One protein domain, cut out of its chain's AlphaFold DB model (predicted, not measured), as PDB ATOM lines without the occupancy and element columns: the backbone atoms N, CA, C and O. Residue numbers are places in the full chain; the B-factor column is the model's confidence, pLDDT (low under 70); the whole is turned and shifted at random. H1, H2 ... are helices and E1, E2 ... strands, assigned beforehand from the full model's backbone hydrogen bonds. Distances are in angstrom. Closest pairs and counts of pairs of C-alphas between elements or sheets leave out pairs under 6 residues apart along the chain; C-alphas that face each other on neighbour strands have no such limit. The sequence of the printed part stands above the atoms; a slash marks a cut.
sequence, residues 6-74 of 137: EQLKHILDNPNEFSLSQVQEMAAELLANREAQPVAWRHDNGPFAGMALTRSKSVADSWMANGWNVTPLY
ATOM      1  N   GLU A   6      33.307  -4.684  10.232       82.56
ATOM      2  CA  GLU A   6      34.424  -5.334  10.925       82.56
ATOM      3  C   GLU A   6      34.176  -5.447  12.432       82.56
ATOM      4  O   GLU A   6      34.453  -6.492  13.016       82.56
ATOM      5  N   GLN A   7      33.554  -4.439  13.053       82.06
ATOM      6  CA  GLN A   7      33.115  -4.547  14.447       82.06
ATOM      7  C   GLN A   7      32.073  -5.659  14.623       82.06
ATOM      8  O   GLN A   7      32.170  -6.427  15.573       82.06
ATOM      9  N   LEU A   8      31.131  -5.812  13.684       84.06
ATOM     10  CA  LEU A   8      30.152  -6.906  13.714       84.06
ATOM     11  C   LEU A   8      30.800  -8.293  13.641       84.06
ATOM     12  O   LEU A   8      30.418  -9.182  14.400       84.06
ATOM     13  N   LYS A   9      31.784  -8.480  12.756       87.62
ATOM     14  CA  LYS A   9      32.540  -9.741  12.664       87.62
ATOM     15  C   LYS A   9      33.315 -10.014  13.949       87.62
ATOM     16  O   LYS A   9      33.239 -11.112  14.482       87.62
ATOM     17  N   HIS A  10      33.979  -8.997  14.492       87.94
ATOM     18  CA  HIS A  10      34.729  -9.130  15.735       87.94
ATOM     19  C   HIS A  10      33.843  -9.535  16.922       87.94
ATOM     20  O   HIS A  10      34.254 -10.341  17.749       87.94
ATOM     21  N   ILE A  11      32.615  -9.015  17.004       87.81
ATOM     22  CA  ILE A  11      31.632  -9.437  18.015       87.81
ATOM     23  C   ILE A  11      31.254 -10.906  17.833       87.81
ATOM     24  O   ILE A  11      31.144 -11.635  18.817       87.81
ATOM     25  N   LEU A  12      31.041 -11.331  16.585       86.62
ATOM     26  CA  LEU A  12      30.675 -12.710  16.271       86.62
ATOM     27  C   LEU A  12      31.774 -13.693  16.697       86.62
ATOM     28  O   LEU A  12      31.463 -14.755  17.233       86.62
ATOM     29  N   ASP A  13      33.033 -13.313  16.486       95.06
ATOM     30  CA  ASP A  13      34.192 -14.144  16.803       95.06
ATOM     31  C   ASP A  13      34.566 -14.084  18.298       95.06
ATOM     32  O   ASP A  13      34.955 -15.101  18.874       95.06
ATOM     33  N   ASN A  14      34.395 -12.926  18.953       91.94
ATOM     34  CA  ASN A  14      34.845 -12.667  20.328       91.94
ATOM     35  C   ASN A  14      33.740 -12.040  21.216       91.94
ATOM     36  O   ASN A  14      33.880 -10.911  21.695       91.94
ATOM     37  N   PRO A  15      32.637 -12.752  21.514       85.12
ATOM     38  CA  PRO A  15      31.469 -12.169  22.188       85.12
ATOM     39  C   PRO A  15      31.717 -11.728  23.642       85.12
ATOM     40  O   PRO A  15      30.962 -10.917  24.174       85.12
ATOM     41  N   ASN A  16      32.765 -12.241  24.294       90.81
ATOM     42  CA  ASN A  16      33.062 -11.966  25.706       90.81
ATOM     43  C   ASN A  16      33.972 -10.745  25.928       90.81
ATOM     44  O   ASN A  16      34.238 -10.391  27.073       90.81
ATOM     45  N   GLU A  17      34.469 -10.114  24.862       90.81
ATOM     46  CA  GLU A  17      35.404  -8.981  24.961       90.81
ATOM     47  C   GLU A  17      34.707  -7.619  25.092       90.81
ATOM     48  O   GLU A  17      35.363  -6.591  25.254       90.81
ATOM     49  N   PHE A  18      33.375  -7.601  25.053       85.00
ATOM     50  CA  PHE A  18      32.578  -6.381  25.062       85.00
ATOM     51  C   PHE A  18      31.915  -6.156  26.420       85.00
ATOM     52  O   PHE A  18      31.365  -7.073  27.032       85.00
ATOM     53  N   SER A  19      31.923  -4.907  26.887       88.19
ATOM     54  CA  SER A  19      31.184  -4.517  28.084       88.19
ATOM     55  C   SER A  19      29.675  -4.473  27.816       88.19
ATOM     56  O   SER A  19      29.222  -4.275  26.687       88.19
ATOM     57  N   LEU A  20      28.867  -4.580  28.875       86.88
ATOM     58  CA  LEU A  20      27.410  -4.449  28.762       86.88
ATOM     59  C   LEU A  20      26.976  -3.093  28.183       86.88
ATOM     60  O   LEU A  20      26.015  -3.049  27.421       86.88
ATOM     61  N   SER A  21      27.679  -2.002  28.508       85.56
ATOM     62  CA  SER A  21      27.363  -0.676  27.965       85.56
ATOM     63  C   SER A  21      27.643  -0.599  26.465       85.56
ATOM     64  O   SER A  21      26.806  -0.106  25.714       85.56
ATOM     65  N   GLN A  22      28.760  -1.176  26.007       84.56
ATOM     66  CA  GLN A  22      29.067  -1.278  24.580       84.56
ATOM     67  C   GLN A  22      27.998  -2.102  23.864       84.56
ATOM     68  O   GLN A  22      27.485  -1.683  22.834       84.56
ATOM     69  N   VAL A  23      27.595  -3.243  24.428       86.38
ATOM     70  CA  VAL A  23      26.526  -4.071  23.851       86.38
ATOM     71  C   VAL A  23      25.203  -3.304  23.750       86.38
ATOM     72  O   VAL A  23      24.516  -3.425  22.739       86.38
ATOM     73  N   GLN A  24      24.852  -2.486  24.745       86.88
ATOM     74  CA  GLN A  24      23.642  -1.656  24.711       86.88
ATOM     75  C   GLN A  24      23.685  -0.591  23.611       86.88
ATOM     76  O   GLN A  24      22.713  -0.446  22.869       86.88
ATOM     77  N   GLU A  25      24.801   0.124  23.471       83.88
ATOM     78  CA  GLU A  25      24.983   1.117  22.404       83.88
ATOM     79  C   GLU A  25      24.900   0.472  21.019       83.88
ATOM     80  O   GLU A  25      24.236   0.992  20.120       83.88
ATOM     81  N   MET A  26      25.511  -0.703  20.866       84.31
ATOM     82  CA  MET A  26      25.473  -1.455  19.619       84.31
ATOM     83  C   MET A  26      24.068  -1.971  19.295       84.31
ATOM     84  O   MET A  26      23.616  -1.882  18.154       84.31
ATOM     85  N   ALA A  27      23.342  -2.470  20.297       84.19
ATOM     86  CA  ALA A  27      21.965  -2.917  20.128       84.19
ATOM     87  C   ALA A  27      21.035  -1.762  19.729       84.19
ATOM     88  O   ALA A  27      20.157  -1.954  18.891       84.19
ATOM     89  N   ALA A  28      21.239  -0.568  20.292       82.94
ATOM     90  CA  ALA A  28      20.469   0.621  19.941       82.94
ATOM     91  C   ALA A  28      20.689   1.042  18.477       82.94
ATOM     92  O   ALA A  28      19.728   1.358  17.778       82.94
ATOM     93  N   GLU A  29      21.932   0.999  17.992       82.38
ATOM     94  CA  GLU A  29      22.266   1.301  16.594       82.38
ATOM     95  C   GLU A  29      21.664   0.268  15.627       82.38
ATOM     96  O   GLU A  29      21.006   0.635  14.650       82.38
ATOM     97  N   LEU A  30      21.793  -1.026  15.942       81.56
ATOM     98  CA  LEU A  30      21.225  -2.102  15.127       81.56
ATOM     99  C   LEU A  30      19.696  -2.060  15.107       81.56
ATOM    100  O   LEU A  30      19.087  -2.325  14.067       81.56
ATOM    101  N   LEU A  31      19.071  -1.703  16.230       81.38
ATOM    102  CA  LEU A  31      17.631  -1.495  16.308       81.38
ATOM    103  C   LEU A  31      17.202  -0.312  15.436       81.38
ATOM    104  O   LEU A  31      16.287  -0.463  14.631       81.38
ATOM    105  N   ALA A  32      17.910   0.818  15.507       80.31
ATOM    106  CA  ALA A  32      17.636   1.978  14.662       80.31
ATOM    107  C   ALA A  32      17.772   1.645  13.164       80.31
ATOM    108  O   ALA A  32      16.924   2.040  12.364       80.31
ATOM    109  N   ASN A  33      18.779   0.853  12.776       75.81
ATOM    110  CA  ASN A  33      18.907   0.344  11.406       75.81
ATOM    111  C   ASN A  33      17.762  -0.593  11.016       75.81
ATOM    112  O   ASN A  33      17.283  -0.554   9.883       75.81
ATOM    113  N   ARG A  34      17.320  -1.453  11.939       77.44
ATOM    114  CA  ARG A  34      16.224  -2.395  11.696       77.44
ATOM    115  C   ARG A  34      14.880  -1.690  11.529       77.44
ATOM    116  O   ARG A  34      14.057  -2.150  10.740       77.44
ATOM    117  N   GLU A  35      14.667  -0.608  12.269       80.69
ATOM    118  CA  GLU A  35      13.445   0.201  12.248       80.69
ATOM    119  C   GLU A  35      13.450   1.277  11.155       80.69
ATOM    120  O   GLU A  35      12.386   1.824  10.834       80.69
ATOM    121  N   ALA A  36      14.612   1.549  10.548       80.12
ATOM    122  CA  ALA A  36      14.760   2.515   9.471       80.12
ATOM    123  C   ALA A  36      13.747   2.240   8.352       80.12
ATOM    124  O   ALA A  36      13.725   1.179   7.723       80.12
ATOM    125  N   GLN A  37      12.885   3.223   8.101       80.94
ATOM    126  CA  GLN A  37      11.914   3.151   7.019       80.94
ATOM    127  C   GLN A  37      12.572   3.566   5.698       80.94
ATOM    128  O   GLN A  37      13.380   4.500   5.680       80.94
ATOM    129  N   PRO A  38      12.227   2.916   4.574       88.19
ATOM    130  CA  PRO A  38      12.673   3.373   3.268       88.19
ATOM    131  C   PRO A  38      12.137   4.777   2.981       88.19
ATOM    132  O   PRO A  38      10.972   5.085   3.235       88.19
ATOM    133  N   VAL A  39      13.001   5.622   2.430       89.94
ATOM    134  CA  VAL A  39      12.690   7.013   2.070       89.94
ATOM    135  C   VAL A  39      12.349   7.175   0.593       89.94
ATOM    136  O   VAL A  39      11.798   8.198   0.184       89.94
ATOM    137  N   ALA A  40      12.681   6.174  -0.218       93.12
ATOM    138  CA  ALA A  40      12.304   6.102  -1.616       93.12
ATOM    139  C   ALA A  40      12.212   4.646  -2.083       93.12
ATOM    140  O   ALA A  40      12.658   3.725  -1.404       93.12
ATOM    141  N   TRP A  41      11.645   4.450  -3.266       93.75
ATOM    142  CA  TRP A  41      11.508   3.156  -3.917       93.75
ATOM    143  C   TRP A  41      11.876   3.287  -5.389       93.75
ATOM    144  O   TRP A  41      11.467   4.244  -6.055       93.75
ATOM    145  N   ARG A  42      12.650   2.325  -5.887       93.50
ATOM    146  CA  ARG A  42      13.105   2.240  -7.274       93.50
ATOM    147  C   ARG A  42      12.440   1.072  -7.975       93.50
ATOM    148  O   ARG A  42      12.312   0.000  -7.400       93.50
ATOM    149  N   HIS A  43      12.073   1.277  -9.227       88.69
ATOM    150  CA  HIS A  43      11.612   0.218 -10.112       88.69
ATOM    151  C   HIS A  43      12.781  -0.472 -10.836       88.69
ATOM    152  O   HIS A  43      13.646   0.219 -11.377       88.69
ATOM    153  N   ASP A  44      12.791  -1.806 -10.903       86.88
ATOM    154  CA  ASP A  44      13.938  -2.581 -11.413       86.88
ATOM    155  C   ASP A  44      13.688  -3.380 -12.705       86.88
ATOM    156  O   ASP A  44      14.627  -3.964 -13.240       86.88
ATOM    157  N   ASN A  45      12.464  -3.430 -13.233       83.06
ATOM    158  CA  ASN A  45      12.145  -4.178 -14.458       83.06
ATOM    159  C   ASN A  45      11.463  -3.304 -15.531       83.06
ATOM    160  O   ASN A  45      11.380  -2.092 -15.400       83.06
ATOM    161  N   GLY A  46      11.068  -3.875 -16.671       69.69
ATOM    162  CA  GLY A  46      10.350  -3.145 -17.729       69.69
ATOM    163  C   GLY A  46      11.137  -2.023 -18.448       69.69
ATOM    164  O   GLY A  46      12.341  -1.864 -18.253       69.69
ATOM    165  N   PRO A  47      10.465  -1.227 -19.307       72.19
ATOM    166  CA  PRO A  47      11.110  -0.231 -20.178       72.19
ATOM    167  C   PRO A  47      11.690   0.984 -19.435       72.19
ATOM    168  O   PRO A  47      12.399   1.790 -20.033       72.19
ATOM    169  N   PHE A  48      11.400   1.118 -18.137       70.94
ATOM    170  CA  PHE A  48      11.874   2.210 -17.282       70.94
ATOM    171  C   PHE A  48      12.718   1.716 -16.096       70.94
ATOM    172  O   PHE A  48      12.874   2.443 -15.110       70.94
ATOM    173  N   ALA A  49      13.222   0.478 -16.169       78.00
ATOM    174  CA  ALA A  49      14.076  -0.124 -15.150       78.00
ATOM    175  C   ALA A  49      15.223   0.822 -14.764       78.00
ATOM    176  O   ALA A  49      15.948   1.322 -15.622       78.00
ATOM    177  N   GLY A  50      15.374   1.090 -13.468       73.94
ATOM    178  CA  GLY A  50      16.452   1.916 -12.925       73.94
ATOM    179  C   GLY A  50      16.290   3.431 -13.093       73.94
ATOM    180  O   GLY A  50      17.067   4.168 -12.494       73.94
ATOM    181  N   MET A  51      15.292   3.910 -13.846       82.75
ATOM    182  CA  MET A  51      15.063   5.349 -14.064       82.75
ATOM    183  C   MET A  51      13.947   5.922 -13.183       82.75
ATOM    184  O   MET A  51      14.019   7.079 -12.771       82.75
ATOM    185  N   ALA A  52      12.911   5.134 -12.886       87.50
ATOM    186  CA  ALA A  52      11.777   5.591 -12.087       87.50
ATOM    187  C   ALA A  52      12.039   5.436 -10.578       87.50
ATOM    188  O   ALA A  52      12.326   4.342 -10.084       87.50
ATOM    189  N   LEU A  53      11.890   6.548  -9.853       91.38
ATOM    190  CA  LEU A  53      12.008   6.649  -8.401       91.38
ATOM    191  C   LEU A  53      10.770   7.345  -7.837       91.38
ATOM    192  O   LEU A  53      10.295   8.331  -8.398       91.38
ATOM    193  N   THR A  54      10.269   6.866  -6.703       92.06
ATOM    194  CA  THR A  54       9.190   7.527  -5.961       92.06
ATOM    195  C   THR A  54       9.562   7.669  -4.493       92.06
ATOM    196  O   THR A  54      10.206   6.793  -3.927       92.06
ATOM    197  N   ARG A  55       9.140   8.769  -3.863       93.19
ATOM    198  CA  ARG A  55       9.147   8.936  -2.396       93.19
ATOM    199  C   ARG A  55       7.780   8.644  -1.772       93.19
ATOM    200  O   ARG A  55       7.614   8.759  -0.565       93.19
ATOM    201  N   SER A  56       6.786   8.292  -2.588       94.00
ATOM    202  CA  SER A  56       5.456   7.925  -2.116       94.00
ATOM    203  C   SER A  56       5.349   6.415  -1.956       94.00
ATOM    204  O   SER A  56       5.413   5.677  -2.943       94.00
ATOM    205  N   LYS A  57       5.111   5.975  -0.716       92.56
ATOM    206  CA  LYS A  57       4.866   4.567  -0.397       92.56
ATOM    207  C   LYS A  57       3.668   4.011  -1.168       92.56
ATOM    208  O   LYS A  57       3.765   2.930  -1.723       92.56
ATOM    209  N   SER A  58       2.584   4.777  -1.302       95.06
ATOM    210  CA  SER A  58       1.389   4.314  -2.022       95.06
ATOM    211  C   SER A  58       1.634   4.104  -3.519       95.06
ATOM    212  O   SER A  58       1.053   3.207  -4.126       95.06
ATOM    213  N   VAL A  59       2.528   4.894  -4.124       93.06
ATOM    214  CA  VAL A  59       2.957   4.685  -5.515       93.06
ATOM    215  C   VAL A  59       3.810   3.420  -5.623       93.06
ATOM    216  O   VAL A  59       3.602   2.633  -6.541       93.06
ATOM    217  N   ALA A  60       4.720   3.191  -4.671       92.38
ATOM    218  CA  ALA A  60       5.521   1.969  -4.615       92.38
ATOM    219  C   ALA A  60       4.653   0.713  -4.416       92.38
ATOM    220  O   ALA A  60       4.845  -0.284  -5.109       92.38
ATOM    221  N   ASP A  61       3.656   0.782  -3.532       94.19
ATOM    222  CA  ASP A  61       2.690  -0.293  -3.291       94.19
ATOM    223  C   ASP A  61       1.876  -0.603  -4.553       94.19
ATOM    224  O   ASP A  61       1.680  -1.767  -4.899       94.19
ATOM    225  N   SER A  62       1.468   0.432  -5.295       93.38
ATOM    226  CA  SER A  62       0.814   0.267  -6.596       93.38
ATOM    227  C   SER A  62       1.726  -0.435  -7.608       93.38
ATOM    228  O   SER A  62       1.282  -1.349  -8.299       93.38
ATOM    229  N   TRP A  63       3.013  -0.081  -7.685       91.19
ATOM    230  CA  TRP A  63       3.964  -0.783  -8.556       91.19
ATOM    231  C   TRP A  63       4.091  -2.266  -8.189       91.19
ATOM    232  O   TRP A  63       3.991  -3.120  -9.070       91.19
ATOM    233  N   MET A  64       4.217  -2.586  -6.897       90.69
ATOM    234  CA  MET A  64       4.256  -3.975  -6.422       90.69
ATOM    235  C   MET A  64       2.968  -4.735  -6.771       90.69
ATOM    236  O   MET A  64       3.032  -5.866  -7.251       90.69
ATOM    237  N   ALA A  65       1.799  -4.104  -6.614       92.50
ATOM    238  CA  ALA A  65       0.510  -4.688  -6.989       92.50
ATOM    239  C   ALA A  65       0.380  -4.945  -8.503       92.50
ATOM    240  O   ALA A  65      -0.311  -5.874  -8.914       92.50
ATOM    241  N   ASN A  66       1.080  -4.164  -9.331       89.12
ATOM    242  CA  ASN A  66       1.177  -4.363 -10.781       89.12
ATOM    243  C   ASN A  66       2.240  -5.409 -11.187       89.12
ATOM    244  O   ASN A  66       2.504  -5.589 -12.377       89.12
ATOM    245  N   GLY A  67       2.853  -6.108 -10.224       89.44
ATOM    246  CA  GLY A  67       3.841  -7.163 -10.471       89.44
ATOM    247  C   GLY A  67       5.241  -6.644 -10.802       89.44
ATOM    248  O   GLY A  67       6.058  -7.370 -11.372       89.44
ATOM    249  N   TRP A  68       5.525  -5.380 -10.496       88.75
ATOM    250  CA  TRP A  68       6.835  -4.792 -10.740       88.75
ATOM    251  C   TRP A  68       7.796  -5.083  -9.591       88.75
ATOM    252  O   TRP A  68       7.396  -5.153  -8.429       88.75
ATOM    253  N   ASN A  69       9.081  -5.221  -9.918       91.50
ATOM    254  CA  ASN A  69      10.119  -5.382  -8.914       91.50
ATOM    255  C   ASN A  69      10.500  -4.005  -8.362       91.50
ATOM    256  O   ASN A  69      10.871  -3.103  -9.122       91.50
ATOM    257  N   VAL A  70      10.375  -3.847  -7.045       92.25
ATOM    258  CA  VAL A  70      10.557  -2.573  -6.353       92.25
ATOM    259  C   VAL A  70      11.627  -2.723  -5.278       92.25
ATOM    260  O   VAL A  70      11.446  -3.461  -4.313       92.25
ATOM    261  N   THR A  71      12.720  -1.975  -5.416       93.56
ATOM    262  CA  THR A  71      13.791  -1.915  -4.419       93.56
ATOM    263  C   THR A  71      13.585  -0.717  -3.485       93.56
ATOM    264  O   THR A  71      13.551   0.423  -3.963       93.56
ATOM    265  N   PRO A  72      13.464  -0.928  -2.160       92.31
ATOM    266  CA  PRO A  72      13.466   0.155  -1.185       92.31
ATOM    267  C   PRO A  72      14.849   0.813  -1.087       92.31
ATOM    268  O   PRO A  72      15.879   0.144  -1.105       92.31
ATOM    269  N   LEU A  73      14.864   2.134  -0.949       90.69
ATOM    270  CA  LEU A  73      16.056   2.953  -0.753       90.69
ATOM    271  C   LEU A  73      15.982   3.631   0.615       90.69
ATOM    272  O   LEU A  73      14.961   4.225   0.968       90.69
ATOM    273  N   TYR A  74      17.074   3.569   1.366       88.06
ATOM    274  CA  TYR A  74      17.175   4.073   2.734       88.06
ATOM    275  C   TYR A  74      18.089   5.298   2.782       88.06
ATOM    276  O   TYR A  74      18.925   5.501   1.900       88.06
TER     277      TYR A  74
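Overview. This is residues 6 to 74 of the 137 residues of an uncharacterized protein of Serratia marcescens (UniProt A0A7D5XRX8). Picture a long rod with a small compact head at one end: the two-stranded antiparallel ribbon E1 and E2 with helix H3 packed on it. From the head the longest helix, H2, reaches away as an arm, and the short helix H1 lies toward the arm's far end, separated from H2 by a gap. The printed part has 69 residues with three named helices and two named strands in the order H1, H2, E1, H3, E2; the sheet has the order E1, E2 and is antiparallel, and the class is mostly helix. The whole is extended, with a radius of gyration of the C-alphas of 18.3 A, and its outline is a rod spanning 52 by 20 by 18 A.

Arrangement. Start at residues 6 to 13, which are H1; it is apart from H2, residues 20 to 35, and a short link joins them. Residues 27 to 32 of H2 stand free. A tight link leads on to E1, residues 40 to 43, whose antiparallel neighbour is E2, residues 70 to 73, at 149 degrees between their directions. Look there for N 42 and O 71, 2.9 A apart, and N 71 and O 42, 2.8 A apart, both within hydrogen-bond range; the C-alphas of Trp 41 and Pro 72 face each other at 4.5 A. Residues 41 to 42 of E1 also pair, antiparallel, with residues 53 to 54. Next comes H3, residues 57 to 65: its closest C-alphas to E1 are those of Ala 60 and Trp 41, 6.1 A apart, and to E2 those of Met 64 and Val 70, 6.5 A apart. H2 is apart from H3 and from E2. In H1, H2 and H3 every O i to N i+4 pair is within hydrogen-bond range.

Along the chain. Find C-alpha 6 at (34.424, -5.334, 10.925), where H1 begins; it runs 10.6 A to C-alpha 13. Then find C-alpha 20 at (27.410, -4.449, 28.762); from there H2 runs 22.1 A to C-alpha 35. E1 measures 10.4 A from C-alpha 40 to 43, and H3 12.2 A from C-alpha 57 to 65. E2 runs 9.6 A, from C-alpha 70 to C-alpha 73 at (16.056, 2.953, -0.753).

Size, cuts and confidence. The two C-alphas farthest apart are those of Ser 19 and Pro 47, at 52.4 A. The printed part has no cut. The link from E1 to H3, residues 44 to 56, is long, and that from H3 to E2 is tight. The mean pLDDT of the printed part is 86.7, and residue 46 alone is under 70.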